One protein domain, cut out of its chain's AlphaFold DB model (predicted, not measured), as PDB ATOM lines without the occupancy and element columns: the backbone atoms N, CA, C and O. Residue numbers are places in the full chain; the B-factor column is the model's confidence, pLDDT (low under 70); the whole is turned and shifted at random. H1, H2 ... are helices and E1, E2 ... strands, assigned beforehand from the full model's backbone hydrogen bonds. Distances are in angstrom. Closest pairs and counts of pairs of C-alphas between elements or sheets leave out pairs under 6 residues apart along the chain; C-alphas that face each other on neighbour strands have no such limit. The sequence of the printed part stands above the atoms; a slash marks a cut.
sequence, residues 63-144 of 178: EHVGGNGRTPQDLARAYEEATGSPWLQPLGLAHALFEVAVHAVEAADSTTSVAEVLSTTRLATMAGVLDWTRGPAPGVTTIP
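AT A GLANCE: This is residues 63 to 144 of the 178 residues of an uncharacterized protein of Saccharothrix ecbatanensis (UniProt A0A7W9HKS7). A long helix, H2, runs through the middle, with H1 meeting its first end, H3 crosswise near its last end, and a small hairpin, E1 and E2, packed on it through E1. The printed part has 82 residues with three named helices, then two named strands in an antiparallel sheet, E1 - E2; the class is mostly helix. It is only just compact, close to loose: radius of gyration of the C-alphas 14.0 A, spans 39 by 27 by 21 A.

IN THESE COORDINATES: Find C-alpha 72 at (-27.011, -35.297, 22.061); there H1, residues 72 to 83, begins. H2, residues 90 to 107, runs 25.6 A; H3 is residues 114 to 120. E1, residues 122 to 125, precedes E2, residues 128 to 131, ending at (-44.517, -42.728, 26.677).

HOW THE PARTS SIT: H1 and H2 only just touch, with 3 pairs of C-alphas within 8 A, the closest Pro 72 and Gly 92, 7.2 A. H2 touches H3 about perpendicular, 75 degrees, closest C-alphas Ala 104 and Val 114, 5.8 A. In the hairpin E1 and E2, N 123 and O 130 are within hydrogen-bond range, 2.9 A. In H1, H2 and H3 every O i to N i+4 pair is within range.

THE WHOLE: The farthest C-alphas, Gly 84 and Asp 109, are 40.1 A apart. The printed part has no cut and no long link; residues 66 to 69 have pLDDT under 70.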
ATOM      1  N   GLU A  63     -31.927 -35.793  16.754       87.31
ATOM      2  CA  GLU A  63     -32.597 -34.554  17.116       87.31
ATOM      3  C   GLU A  63     -32.985 -34.588  18.597       87.31
ATOM      4  O   GLU A  63     -33.559 -35.564  19.095       87.31
ATOM      5  N   HIS A  64     -32.690 -33.500  19.312       79.44
ATOM      6  CA  HIS A  64     -33.118 -33.355  20.698       79.44
ATOM      7  C   HIS A  64     -34.565 -32.886  20.754       79.44
ATOM      8  O   HIS A  64     -34.895 -31.813  20.254       79.44
ATOM      9  N   VAL A  65     -35.423 -33.671  21.400       70.88
ATOM     10  CA  VAL A  65     -36.847 -33.335  21.558       70.88
ATOM     11  C   VAL A  65     -37.117 -32.663  22.921       70.88
ATOM     12  O   VAL A  65     -38.203 -32.131  23.143       70.88
ATOM     13  N   GLY A  66     -36.136 -32.662  23.838       64.50
ATOM     14  CA  GLY A  66     -36.232 -32.116  25.202       64.50
ATOM     15  C   GLY A  66     -35.622 -30.715  25.379       64.50
ATOM     16  O   GLY A  66     -34.752 -30.292  24.631       64.50
ATOM     17  N   GLY A  67     -36.087 -29.958  26.378       56.62
ATOM     18  CA  GLY A  67     -35.760 -28.531  26.572       56.62
ATOM     19  C   GLY A  67     -34.736 -28.207  27.668       56.62
ATOM     20  O   GLY A  67     -34.592 -27.049  28.039       56.62
ATOM     21  N   ASN A  68     -34.021 -29.190  28.211       62.56
ATOM     22  CA  ASN A  68     -33.049 -29.019  29.305       62.56
ATOM     23  C   ASN A  68     -31.667 -28.488  28.858       62.56
ATOM     24  O   ASN A  68     -30.695 -28.561  29.607       62.56
ATOM     25  N   GLY A  69     -31.571 -27.936  27.644       69.94
ATOM     26  CA  GLY A  69     -30.423 -27.155  27.173       69.94
ATOM     27  C   GLY A  69     -29.192 -27.950  26.729       69.94
ATOM     28  O   GLY A  69     -28.271 -27.346  26.187       69.94
ATOM     29  N   ARG A  70     -29.164 -29.277  26.908       84.44
ATOM     30  CA  ARG A  70     -28.050 -30.130  26.472       84.44
ATOM     31  C   ARG A  70     -28.431 -30.959  25.252       84.44
ATOM     32  O   ARG A  70     -29.384 -31.726  25.315       84.44
ATOM     33  N   THR A  71     -27.661 -30.847  24.176       91.62
ATOM     34  CA  THR A  71     -27.881 -31.637  22.955       91.62
ATOM     35  C   THR A  71     -27.255 -33.040  23.051       91.62
ATOM     36  O   THR A  71     -26.330 -33.251  23.848       91.62
ATOM     37  N   PRO A  72     -27.687 -34.010  22.221       93.56
ATOM     38  CA  PRO A  72     -27.011 -35.297  22.061       93.56
ATOM     39  C   PRO A  72     -25.519 -35.168  21.737       93.56
ATOM     40  O   PRO A  72     -24.702 -35.900  22.306       93.56
ATOM     41  N   GLN A  73     -25.139 -34.182  20.919       94.19
ATOM     42  CA  GLN A  73     -23.743 -33.849  20.639       94.19
ATOM     43  C   GLN A  73     -22.993 -33.399  21.902       94.19
ATOM     44  O   GLN A  73     -21.861 -33.828  22.131       94.19
ATOM     45  N   ASP A  74     -23.608 -32.578  22.757       94.25
ATOM     46  CA  ASP A  74     -22.995 -32.131  24.018       94.25
ATOM     47  C   ASP A  74     -22.858 -33.259  25.045       94.25
ATOM     48  O   ASP A  74     -21.948 -33.245  25.883       94.25
ATOM     49  N   LEU A  75     -23.782 -34.225  25.040       94.00
ATOM     50  CA  LEU A  75     -23.685 -35.416  25.882       94.00
ATOM     51  C   LEU A  75     -22.538 -36.319  25.419       94.00
ATOM     52  O   LEU A  75     -21.712 -36.717  26.240       94.00
ATOM     53  N   ALA A  76     -22.466 -36.601  24.115       95.06
ATOM     54  CA  ALA A  76     -21.400 -37.402  23.528       95.06
ATOM     55  C   ALA A  76     -20.024 -36.775  23.778       95.06
ATOM     56  O   ALA A  76     -19.149 -37.429  24.339       95.06
ATOM     57  N   ARG A  77     -19.869 -35.484  23.461       96.00
ATOM     58  CA  ARG A  77     -18.611 -34.751  23.638       96.00
ATOM     59  C   ARG A  77     -18.106 -34.818  25.077       96.00
ATOM     60  O   ARG A  77     -16.959 -35.179  25.302       96.00
ATOM     61  N   ALA A  78     -18.957 -34.537  26.061       95.69
ATOM     62  CA  ALA A  78     -18.506 -34.561  27.451       95.69
ATOM     63  C   ALA A  78     -18.194 -35.970  27.967       95.69
ATOM     64  O   ALA A  78     -17.346 -36.119  28.841       95.69
ATOM     65  N   TYR A  79     -18.879 -37.002  27.460       95.69
ATOM     66  CA  TYR A  79     -18.514 -38.382  27.772       95.69
ATOM     67  C   TYR A  79     -17.107 -38.695  27.252       95.69
ATOM     68  O   TYR A  79     -16.285 -39.237  27.992       95.69
ATOM     69  N   GLU A  80     -16.813 -38.314  26.010       95.00
ATOM     70  CA  GLU A  80     -15.499 -38.518  25.397       95.00
ATOM     71  C   GLU A  80     -14.404 -37.724  26.119       95.00
ATOM     72  O   GLU A  80     -13.353 -38.279  26.429       95.00
ATOM     73  N   GLU A  81     -14.665 -36.463  26.473       97.25
ATOM     74  CA  GLU A  81     -13.746 -35.620  27.251       97.25
ATOM     75  C   GLU A  81     -13.459 -36.201  28.643       97.25
ATOM     76  O   GLU A  81     -12.310 -36.229  29.079       97.25
ATOM     77  N   ALA A  82     -14.488 -36.690  29.343       97.56
ATOM     78  CA  ALA A  82     -14.344 -37.201  30.703       97.56
ATOM     79  C   ALA A  82     -13.693 -38.592  30.769       97.56
ATOM     80  O   ALA A  82     -13.062 -38.927  31.771       97.56
ATOM     81  N   THR A  83     -13.874 -39.423  29.739       95.38
ATOM     82  CA  THR A  83     -13.466 -40.840  29.770       95.38
ATOM     83  C   THR A  83     -12.315 -41.181  28.830       95.38
ATOM     84  O   THR A  83     -11.729 -42.256  28.952       95.38
ATOM     85  N   GLY A  84     -12.020 -40.322  27.851       93.12
ATOM     86  CA  GLY A  84     -11.112 -40.626  26.744       93.12
ATOM     87  C   GLY A  84     -11.610 -41.735  25.807       93.12
ATOM     88  O   GLY A  84     -10.860 -42.183  24.942       93.12
ATOM     89  N   SER A  85     -12.848 -42.211  25.980       90.12
ATOM     90  CA  SER A  85     -13.446 -43.289  25.190       90.12
ATOM     91  C   SER A  85     -14.499 -42.735  24.231       90.12
ATOM     92  O   SER A  85     -15.237 -41.844  24.640       90.12
ATOM     93  N   PRO A  86     -14.634 -43.269  23.000       90.06
ATOM     94  CA  PRO A  86     -15.682 -42.847  22.071       90.06
ATOM     95  C   PRO A  86     -17.088 -43.034  22.645       90.06
ATOM     96  O   PRO A  86     -17.321 -43.955  23.438       90.06
ATOM     97  N   TRP A  87     -18.042 -42.226  22.187       92.19
ATOM     98  CA  TRP A  87     -19.450 -42.402  22.549       92.19
ATOM     99  C   TRP A  87     -19.994 -43.789  22.153       92.19
ATOM    100  O   TRP A  87     -19.514 -44.461  21.241       92.19
ATOM    101  N   LEU A  88     -21.048 -44.217  22.847       91.50
ATOM    102  CA  LEU A  88     -21.731 -45.494  22.643       91.50
ATOM    103  C   LEU A  88     -23.247 -45.275  22.665       91.50
ATOM    104  O   LEU A  88     -23.728 -44.426  23.414       91.50
ATOM    105  N   GLN A  89     -24.022 -46.046  21.895       92.94
ATOM    106  CA  GLN A  89     -25.479 -45.829  21.835       92.94
ATOM    107  C   GLN A  89     -26.201 -45.924  23.204       92.94
ATOM    108  O   GLN A  89     -27.146 -45.165  23.414       92.94
ATOM    109  N   PRO A  90     -25.793 -46.769  24.183       92.75
ATOM    110  CA  PRO A  90     -26.452 -46.824  25.491       92.75
ATOM    111  C   PRO A  90     -26.329 -45.533  26.304       92.75
ATOM    112  O   PRO A  90     -27.082 -45.364  27.256       92.75
ATOM    113  N   LEU A  91     -25.402 -44.630  25.952       93.94
ATOM    114  CA  LEU A  91     -25.192 -43.366  26.657       93.94
ATOM    115  C   LEU A  91     -26.468 -42.514  26.683       93.94
ATOM    116  O   LEU A  91     -26.913 -42.113  27.758       93.94
ATOM    117  N   GLY A  92     -27.083 -42.284  25.519       92.75
ATOM    118  CA  GLY A  92     -28.323 -41.511  25.430       92.75
ATOM    119  C   GLY A  92     -29.504 -42.193  26.112       92.75
ATOM    120  O   GLY A  92     -30.286 -41.533  26.790       92.75
ATOM    121  N   LEU A  93     -29.595 -43.525  26.011       92.69
ATOM    122  CA  LEU A  93     -30.650 -44.299  26.672       92.69
ATOM    123  C   LEU A  93     -30.538 -44.239  28.198       92.69
ATOM    124  O   LEU A  93     -31.540 -44.053  28.884       92.69
ATOM    125  N   ALA A  94     -29.325 -44.372  28.735       93.88
ATOM    126  CA  ALA A  94     -29.084 -44.255  30.166       93.88
ATOM    127  C   ALA A  94     -29.419 -42.845  30.665       93.88
ATOM    128  O   ALA A  94     -30.079 -42.706  31.692       93.88
ATOM    129  N   HIS A  95     -29.019 -41.809  29.923       93.81
ATOM    130  CA  HIS A  95     -29.356 -40.427  30.260       93.81
ATOM    131  C   HIS A  95     -30.874 -40.200  30.283       93.81
ATOM    132  O   HIS A  95     -31.392 -39.680  31.266       93.81
ATOM    133  N   ALA A  96     -31.591 -40.685  29.267       92.88
ATOM    134  CA  ALA A  96     -33.049 -40.613  29.206       92.88
ATOM    135  C   ALA A  96     -33.739 -41.319  30.381       92.88
ATOM    136  O   ALA A  96     -34.710 -40.807  30.937       92.88
ATOM    137  N   LEU A  97     -33.223 -42.476  30.808       93.06
ATOM    138  CA  LEU A  97     -33.734 -43.164  31.994       93.06
ATOM    139  C   LEU A  97     -33.495 -42.363  33.282       93.06
ATOM    140  O   LEU A  97     -34.359 -42.374  34.156       93.06
ATOM    141  N   PHE A  98     -32.374 -41.643  33.398       94.25
ATOM    142  CA  PHE A  98     -32.150 -40.731  34.522       94.25
ATOM    143  C   PHE A  98     -33.104 -39.533  34.497       94.25
ATOM    144  O   PHE A  98     -33.635 -39.184  35.546       94.25
ATOM    145  N   GLU A  99     -33.376 -38.942  33.329       93.69
ATOM    146  CA  GLU A  99     -34.374 -37.869  33.192       93.69
ATOM    147  C   GLU A  99     -35.759 -38.333  33.671       93.69
ATOM    148  O   GLU A  99     -36.422 -37.637  34.436       93.69
ATOM    149  N   VAL A 100     -36.166 -39.548  33.289       94.31
ATOM    150  CA  VAL A 100     -37.426 -40.155  33.741       94.31
ATOM    151  C   VAL A 100     -37.416 -40.443  35.241       94.31
ATOM    152  O   VAL A 100     -38.417 -40.195  35.908       94.31
ATOM    153  N   ALA A 101     -36.306 -40.947  35.785       93.94
ATOM    154  CA  ALA A 101     -36.185 -41.217  37.214       93.94
ATOM    155  C   ALA A 101     -36.289 -39.931  38.047       93.94
ATOM    156  O   ALA A 101     -37.015 -39.914  39.039       93.94
ATOM    157  N   VAL A 102     -35.614 -38.855  37.624       94.00
ATOM    158  CA  VAL A 102     -35.712 -37.533  38.260       94.00
ATOM    159  C   VAL A 102     -37.151 -37.035  38.207       94.00
ATOM    160  O   VAL A 102     -37.724 -36.750  39.253       94.00
ATOM    161  N   HIS A 103     -37.771 -37.042  37.024       94.44
ATOM    162  CA  HIS A 103     -39.164 -36.632  36.863       94.44
ATOM    163  C   HIS A 103     -40.118 -37.415  37.778       94.44
ATOM    164  O   HIS A 103     -40.970 -36.828  38.439       94.44
ATOM    165  N   ALA A 104     -39.968 -38.740  37.842       94.81
ATOM    166  CA  ALA A 104     -40.842 -39.586  38.642       94.81
ATOM    167  C   ALA A 104     -40.678 -39.354  40.149       94.81
ATOM    168  O   ALA A 104     -41.665 -39.390  40.874       94.81
ATOM    169  N   VAL A 105     -39.449 -39.118  40.618       94.69
ATOM    170  CA  VAL A 105     -39.177 -38.810  42.030       94.69
ATOM    171  C   VAL A 105     -39.679 -37.415  42.399       94.69
ATOM    172  O   VAL A 105     -40.217 -37.248  43.486       94.69
ATOM    173  N   GLU A 106     -39.544 -36.429  41.510       94.94
ATOM    174  CA  GLU A 106     -40.041 -35.065  41.738       94.94
ATOM    175  C   GLU A 106     -41.572 -34.982  41.755       94.94
ATOM    176  O   GLU A 106     -42.135 -34.191  42.508       94.94
ATOM    177  N   ALA A 107     -42.248 -35.787  40.932       95.62
ATOM    178  CA  ALA A 107     -43.706 -35.796  40.834       95.62
ATOM    179  C   ALA A 107     -44.397 -36.732  41.843       95.62
ATOM    180  O   ALA A 107     -45.618 -36.686  41.975       95.62
ATOM    181  N   ALA A 108     -43.655 -37.606  42.528       95.94
ATOM    182  CA  ALA A 108     -44.215 -38.552  43.485       95.94
ATOM    183  C   ALA A 108     -44.309 -37.958  44.898       95.94
ATOM    184  O   ALA A 108     -43.325 -37.478  45.451       95.94
ATOM    185  N   ASP A 109     -45.474 -38.104  45.534       93.31
ATOM    186  CA  ASP A 109     -45.685 -37.697  46.932       93.31
ATOM    187  C   ASP A 109     -45.083 -38.681  47.952       93.31
ATOM    188  O   ASP A 109     -44.936 -38.368  49.136       93.31
ATOM    189  N   SER A 110     -44.748 -39.903  47.523       93.19
ATOM    190  CA  SER A 110     -44.091 -40.906  48.357       93.19
ATOM    191  C   SER A 110     -43.304 -41.918  47.523       93.19
ATOM    192  O   SER A 110     -43.483 -42.059  46.314       93.19
ATOM    193  N   THR A 111     -42.456 -42.712  48.177       88.56
ATOM    194  CA  THR A 111     -41.725 -43.799  47.506       88.56
ATOM    195  C   THR A 111     -42.648 -44.862  46.909       88.56
ATOM    196  O   THR A 111     -42.264 -45.538  45.956       88.56
ATOM    197  N   THR A 112     -43.867 -45.010  47.434       90.81
ATOM    198  CA  THR A 112     -44.842 -45.985  46.937       90.81
ATOM    199  C   THR A 112     -45.622 -45.478  45.725       90.81
ATOM    200  O   THR A 112     -46.119 -46.305  44.967       90.81
ATOM    201  N   SER A 113     -45.713 -44.159  45.503       93.75
ATOM    202  CA  SER A 113     -46.428 -43.587  44.350       93.75
ATOM    203  C   SER A 113     -45.564 -43.472  43.085       93.75
ATOM    204  O   SER A 113     -46.099 -43.254  42.003       93.75
ATOM    205  N   VAL A 114     -44.244 -43.688  43.168       94.00
ATOM    206  CA  VAL A 114     -43.318 -43.608  42.014       94.00
ATOM    207  C   VAL A 114     -43.749 -44.513  40.856       94.00
ATOM    208  O   VAL A 114     -43.695 -44.107  39.698       94.00
ATOM    209  N   ALA A 115     -44.194 -45.739  41.148       91.38
ATOM    210  CA  ALA A 115     -44.636 -46.673  40.112       91.38
ATOM    211  C   ALA A 115     -45.906 -46.189  39.390       91.38
ATOM    212  O   ALA A 115     -46.031 -46.363  38.178       91.38
ATOM    213  N   GLU A 116     -46.825 -45.557  40.124       92.62
ATOM    214  CA  GLU A 116     -48.043 -44.967  39.569       92.62
ATOM    215  C   GLU A 116     -47.707 -43.768  38.680       92.62
ATOM    216  O   GLU A 116     -48.134 -43.729  37.525       92.62
ATOM    217  N   VAL A 117     -46.847 -42.864  39.161       95.69
ATOM    218  CA  VAL A 117     -46.336 -41.735  38.372       95.69
ATOM    219  C   VAL A 117     -45.717 -42.242  37.072       95.69
ATOM    220  O   VAL A 117     -46.186 -41.877  35.998       95.69
ATOM    221  N   LEU A 118     -44.761 -43.177  37.151       93.69
ATOM    222  CA  LEU A 118     -44.114 -43.773  35.975       93.69
ATOM    223  C   LEU A 118     -45.119 -44.364  34.982       93.69
ATOM    224  O   LEU A 118     -44.941 -44.204  33.779       93.69
ATOM    225  N   SER A 119     -46.179 -45.022  35.463       93.00
ATOM    226  CA  SER A 119     -47.189 -45.637  34.592       93.00
ATOM    227  C   SER A 119     -47.988 -44.625  33.760       93.00
ATOM    228  O   SER A 119     -48.531 -44.983  32.715       93.00
ATOM    229  N   THR A 120     -48.026 -43.363  34.195       94.00
ATOM    230  CA  THR A 120     -48.732 -42.263  33.521       94.00
ATOM    231  C   THR A 120     -47.791 -41.283  32.811       94.00
ATOM    232  O   THR A 120     -48.248 -40.355  32.141       94.00
ATOM    233  N   THR A 121     -46.474 -41.499  32.906       95.62
ATOM    234  CA  THR A 121     -45.455 -40.591  32.376       95.62
ATOM    235  C   THR A 121     -45.393 -40.607  30.852       95.62
ATOM    236  O   THR A 121     -45.226 -41.647  30.206       95.62
ATOM    237  N   ARG A 122     -45.388 -39.398  30.283       95.38
ATOM    238  CA  ARG A 122     -44.953 -39.117  28.916       95.38
ATOM    239  C   ARG A 122     -43.962 -37.958  28.939       95.38
ATOM    240  O   ARG A 122     -44.353 -36.827  29.215       95.38
ATOM    241  N   LEU A 123     -42.697 -38.229  28.629       93.50
ATOM    242  CA  LEU A 123     -41.596 -37.281  28.815       93.50
ATOM    243  C   LEU A 123     -40.742 -37.156  27.550       93.50
ATOM    244  O   LEU A 123     -40.397 -38.158  26.927       93.50
ATOM    245  N   ALA A 124     -40.389 -35.925  27.176       92.31
ATOM    246  CA  ALA A 124     -39.362 -35.669  26.169       92.31
ATOM    247  C   ALA A 124     -37.974 -35.800  26.813       92.31
ATOM    248  O   ALA A 124     -37.705 -35.153  27.820       92.31
ATOM    249  N   THR A 125     -37.117 -36.640  26.236       91.81
ATOM    250  CA  THR A 125     -35.816 -37.031  26.803       91.81
ATOM    251  C   THR A 125     -34.710 -36.983  25.747       91.81
ATOM    252  O   THR A 125     -34.978 -36.815  24.554       91.81
ATOM    253  N   MET A 126     -33.473 -37.235  26.173       91.25
ATOM    254  CA  MET A 126     -32.291 -37.449  25.329       91.25
ATOM    255  C   MET A 126     -32.454 -38.574  24.289       91.25
ATOM    256  O   MET A 126     -31.728 -38.611  23.296       91.25
ATOM    257  N   ALA A 127     -33.396 -39.498  24.502       89.94
ATOM    258  CA  ALA A 127     -33.711 -40.601  23.591       89.94
ATOM    259  C   ALA A 127     -35.045 -40.397  22.841       89.94
ATOM    260  O   ALA A 127     -35.639 -41.358  22.350       89.94
ATOM    261  N   GLY A 128     -35.534 -39.156  22.763       89.56
ATOM    262  CA  GLY A 128     -36.837 -38.819  22.194       89.56
ATOM    263  C   GLY A 128     -37.962 -38.866  23.230       89.56
ATOM    264  O   GLY A 128     -37.729 -38.801  24.438       89.56
ATOM    265  N   VAL A 129     -39.212 -38.933  22.768       91.94
ATOM    266  CA  VAL A 129     -40.373 -39.005  23.669       91.94
ATOM    267  C   VAL A 129     -40.560 -40.435  24.157       91.94
ATOM    268  O   VAL A 129     -40.819 -41.334  23.359       91.94
ATOM    269  N   LEU A 130     -40.485 -40.623  25.470       93.06
ATOM    270  CA  LEU A 130     -40.817 -41.876  26.134       93.06
ATOM    271  C   LEU A 130     -42.232 -41.783  26.708       93.06
ATOM    272  O   LEU A 130     -42.543 -40.845  27.439       93.06
ATOM    273  N   ASP A 131     -43.089 -42.742  26.359       94.88
ATOM    274  CA  ASP A 131     -44.517 -42.728  26.677       94.88
ATOM    275  C   ASP A 131     -44.941 -44.076  27.276       94.88
ATOM    276  O   ASP A 131     -45.163 -45.057  26.562       94.88
ATOM    277  N   TRP A 132     -45.050 -44.116  28.604       95.62
ATOM    278  CA  TRP A 132     -45.468 -45.309  29.344       95.62
ATOM    279  C   TRP A 132     -46.972 -45.575  29.251       95.62
ATOM    280  O   TRP A 132     -47.404 -46.702  29.488       95.62
ATOM    281  N   THR A 133     -47.766 -44.589  28.819       94.94
ATOM    282  CA  THR A 133     -49.220 -44.742  28.642       94.94
ATOM    283  C   THR A 133     -49.579 -45.532  27.384       94.94
ATOM    284  O   THR A 133     -50.689 -46.048  27.255       94.94
ATOM    285  N   ARG A 134     -48.630 -45.648  26.443       93.38
ATOM    286  CA  ARG A 134     -48.800 -46.322  25.143       93.38
ATOM    287  C   ARG A 134     -47.888 -47.535  24.967       93.38
ATOM    288  O   ARG A 134     -47.699 -48.019  23.850       93.38
ATOM    289  N   GLY A 135     -47.328 -48.009  26.073       90.19
ATOM    290  CA  GLY A 135     -46.466 -49.173  26.140       90.19
ATOM    291  C   GLY A 135     -47.113 -50.472  25.655       90.19
ATOM    292  O   GLY A 135     -48.325 -50.641  25.782       90.19
ATOM    293  N   PRO A 136     -46.326 -51.451  25.174       93.50
ATOM    294  CA  PRO A 136     -46.840 -52.781  24.843       93.50
ATOM    295  C   PRO A 136     -47.261 -53.591  26.084       93.50
ATOM    296  O   PRO A 136     -47.924 -54.618  25.949       93.50
ATOM    297  N   ALA A 137     -46.851 -53.161  27.280       92.69
ATOM    298  CA  ALA A 137     -47.200 -53.749  28.568       92.69
ATOM    299  C   ALA A 137     -47.055 -52.695  29.687       92.69
ATOM    300  O   ALA A 137     -46.327 -51.714  29.496       92.69
ATOM    301  N   PRO A 138     -47.686 -52.892  30.862       88.50
ATOM    302  CA  PRO A 138     -47.502 -52.007  32.011       88.50
ATOM    303  C   PRO A 138     -46.022 -51.818  32.365       88.50
ATOM    304  O   PRO A 138     -45.272 -52.789  32.458       88.50
ATOM    305  N   GLY A 139     -45.602 -50.567  32.558       88.94
ATOM    306  CA  GLY A 139     -44.218 -50.232  32.914       88.94
ATOM    307  C   GLY A 139     -43.212 -50.295  31.756       88.94
ATOM    308  O   GLY A 139     -42.028 -50.043  31.975       88.94
ATOM    309  N   VAL A 140     -43.654 -50.589  30.529       92.81
ATOM    310  CA  VAL A 140     -42.783 -50.687  29.351       92.81
ATOM    311  C   VAL A 140     -43.050 -49.524  28.405       92.81
ATOM    312  O   VAL A 140     -44.185 -49.286  28.030       92.81
ATOM    313  N   THR A 141     -42.001 -48.850  27.942       94.12
ATOM    314  CA  THR A 141     -42.055 -47.909  26.811       94.12
ATOM    315  C   THR A 141     -41.146 -48.410  25.692       94.12
ATOM    316  O   THR A 141     -40.238 -49.212  25.925       94.12
ATOM    317  N   THR A 142     -41.377 -47.946  24.468       92.00
ATOM    318  CA  THR A 142     -40.551 -48.277  23.303       92.00
ATOM    319  C   THR A 142     -39.935 -47.026  22.709       92.00
ATOM    320  O   THR A 142     -40.569 -45.975  22.687       92.00
ATOM    321  N   ILE A 143     -38.748 -47.181  22.134       90.12
ATOM    322  CA  ILE A 143     -38.112 -46.162  21.301       90.12
ATOM    323  C   ILE A 143     -38.144 -46.589  19.830       90.12
ATOM    324  O   ILE A 143     -38.077 -47.791  19.538       90.12
ATOM    325  N   PRO A 144     -38.226 -45.634  18.894       90.00
ATOM    326  CA  PRO A 144     -37.960 -45.923  17.496       90.00
ATOM    327  C   PRO A 144     -36.500 -46.363  17.306       90.00
ATOM    328  O   PRO A 144     -35.599 -45.881  17.986       90.00
TER     329      PRO A 144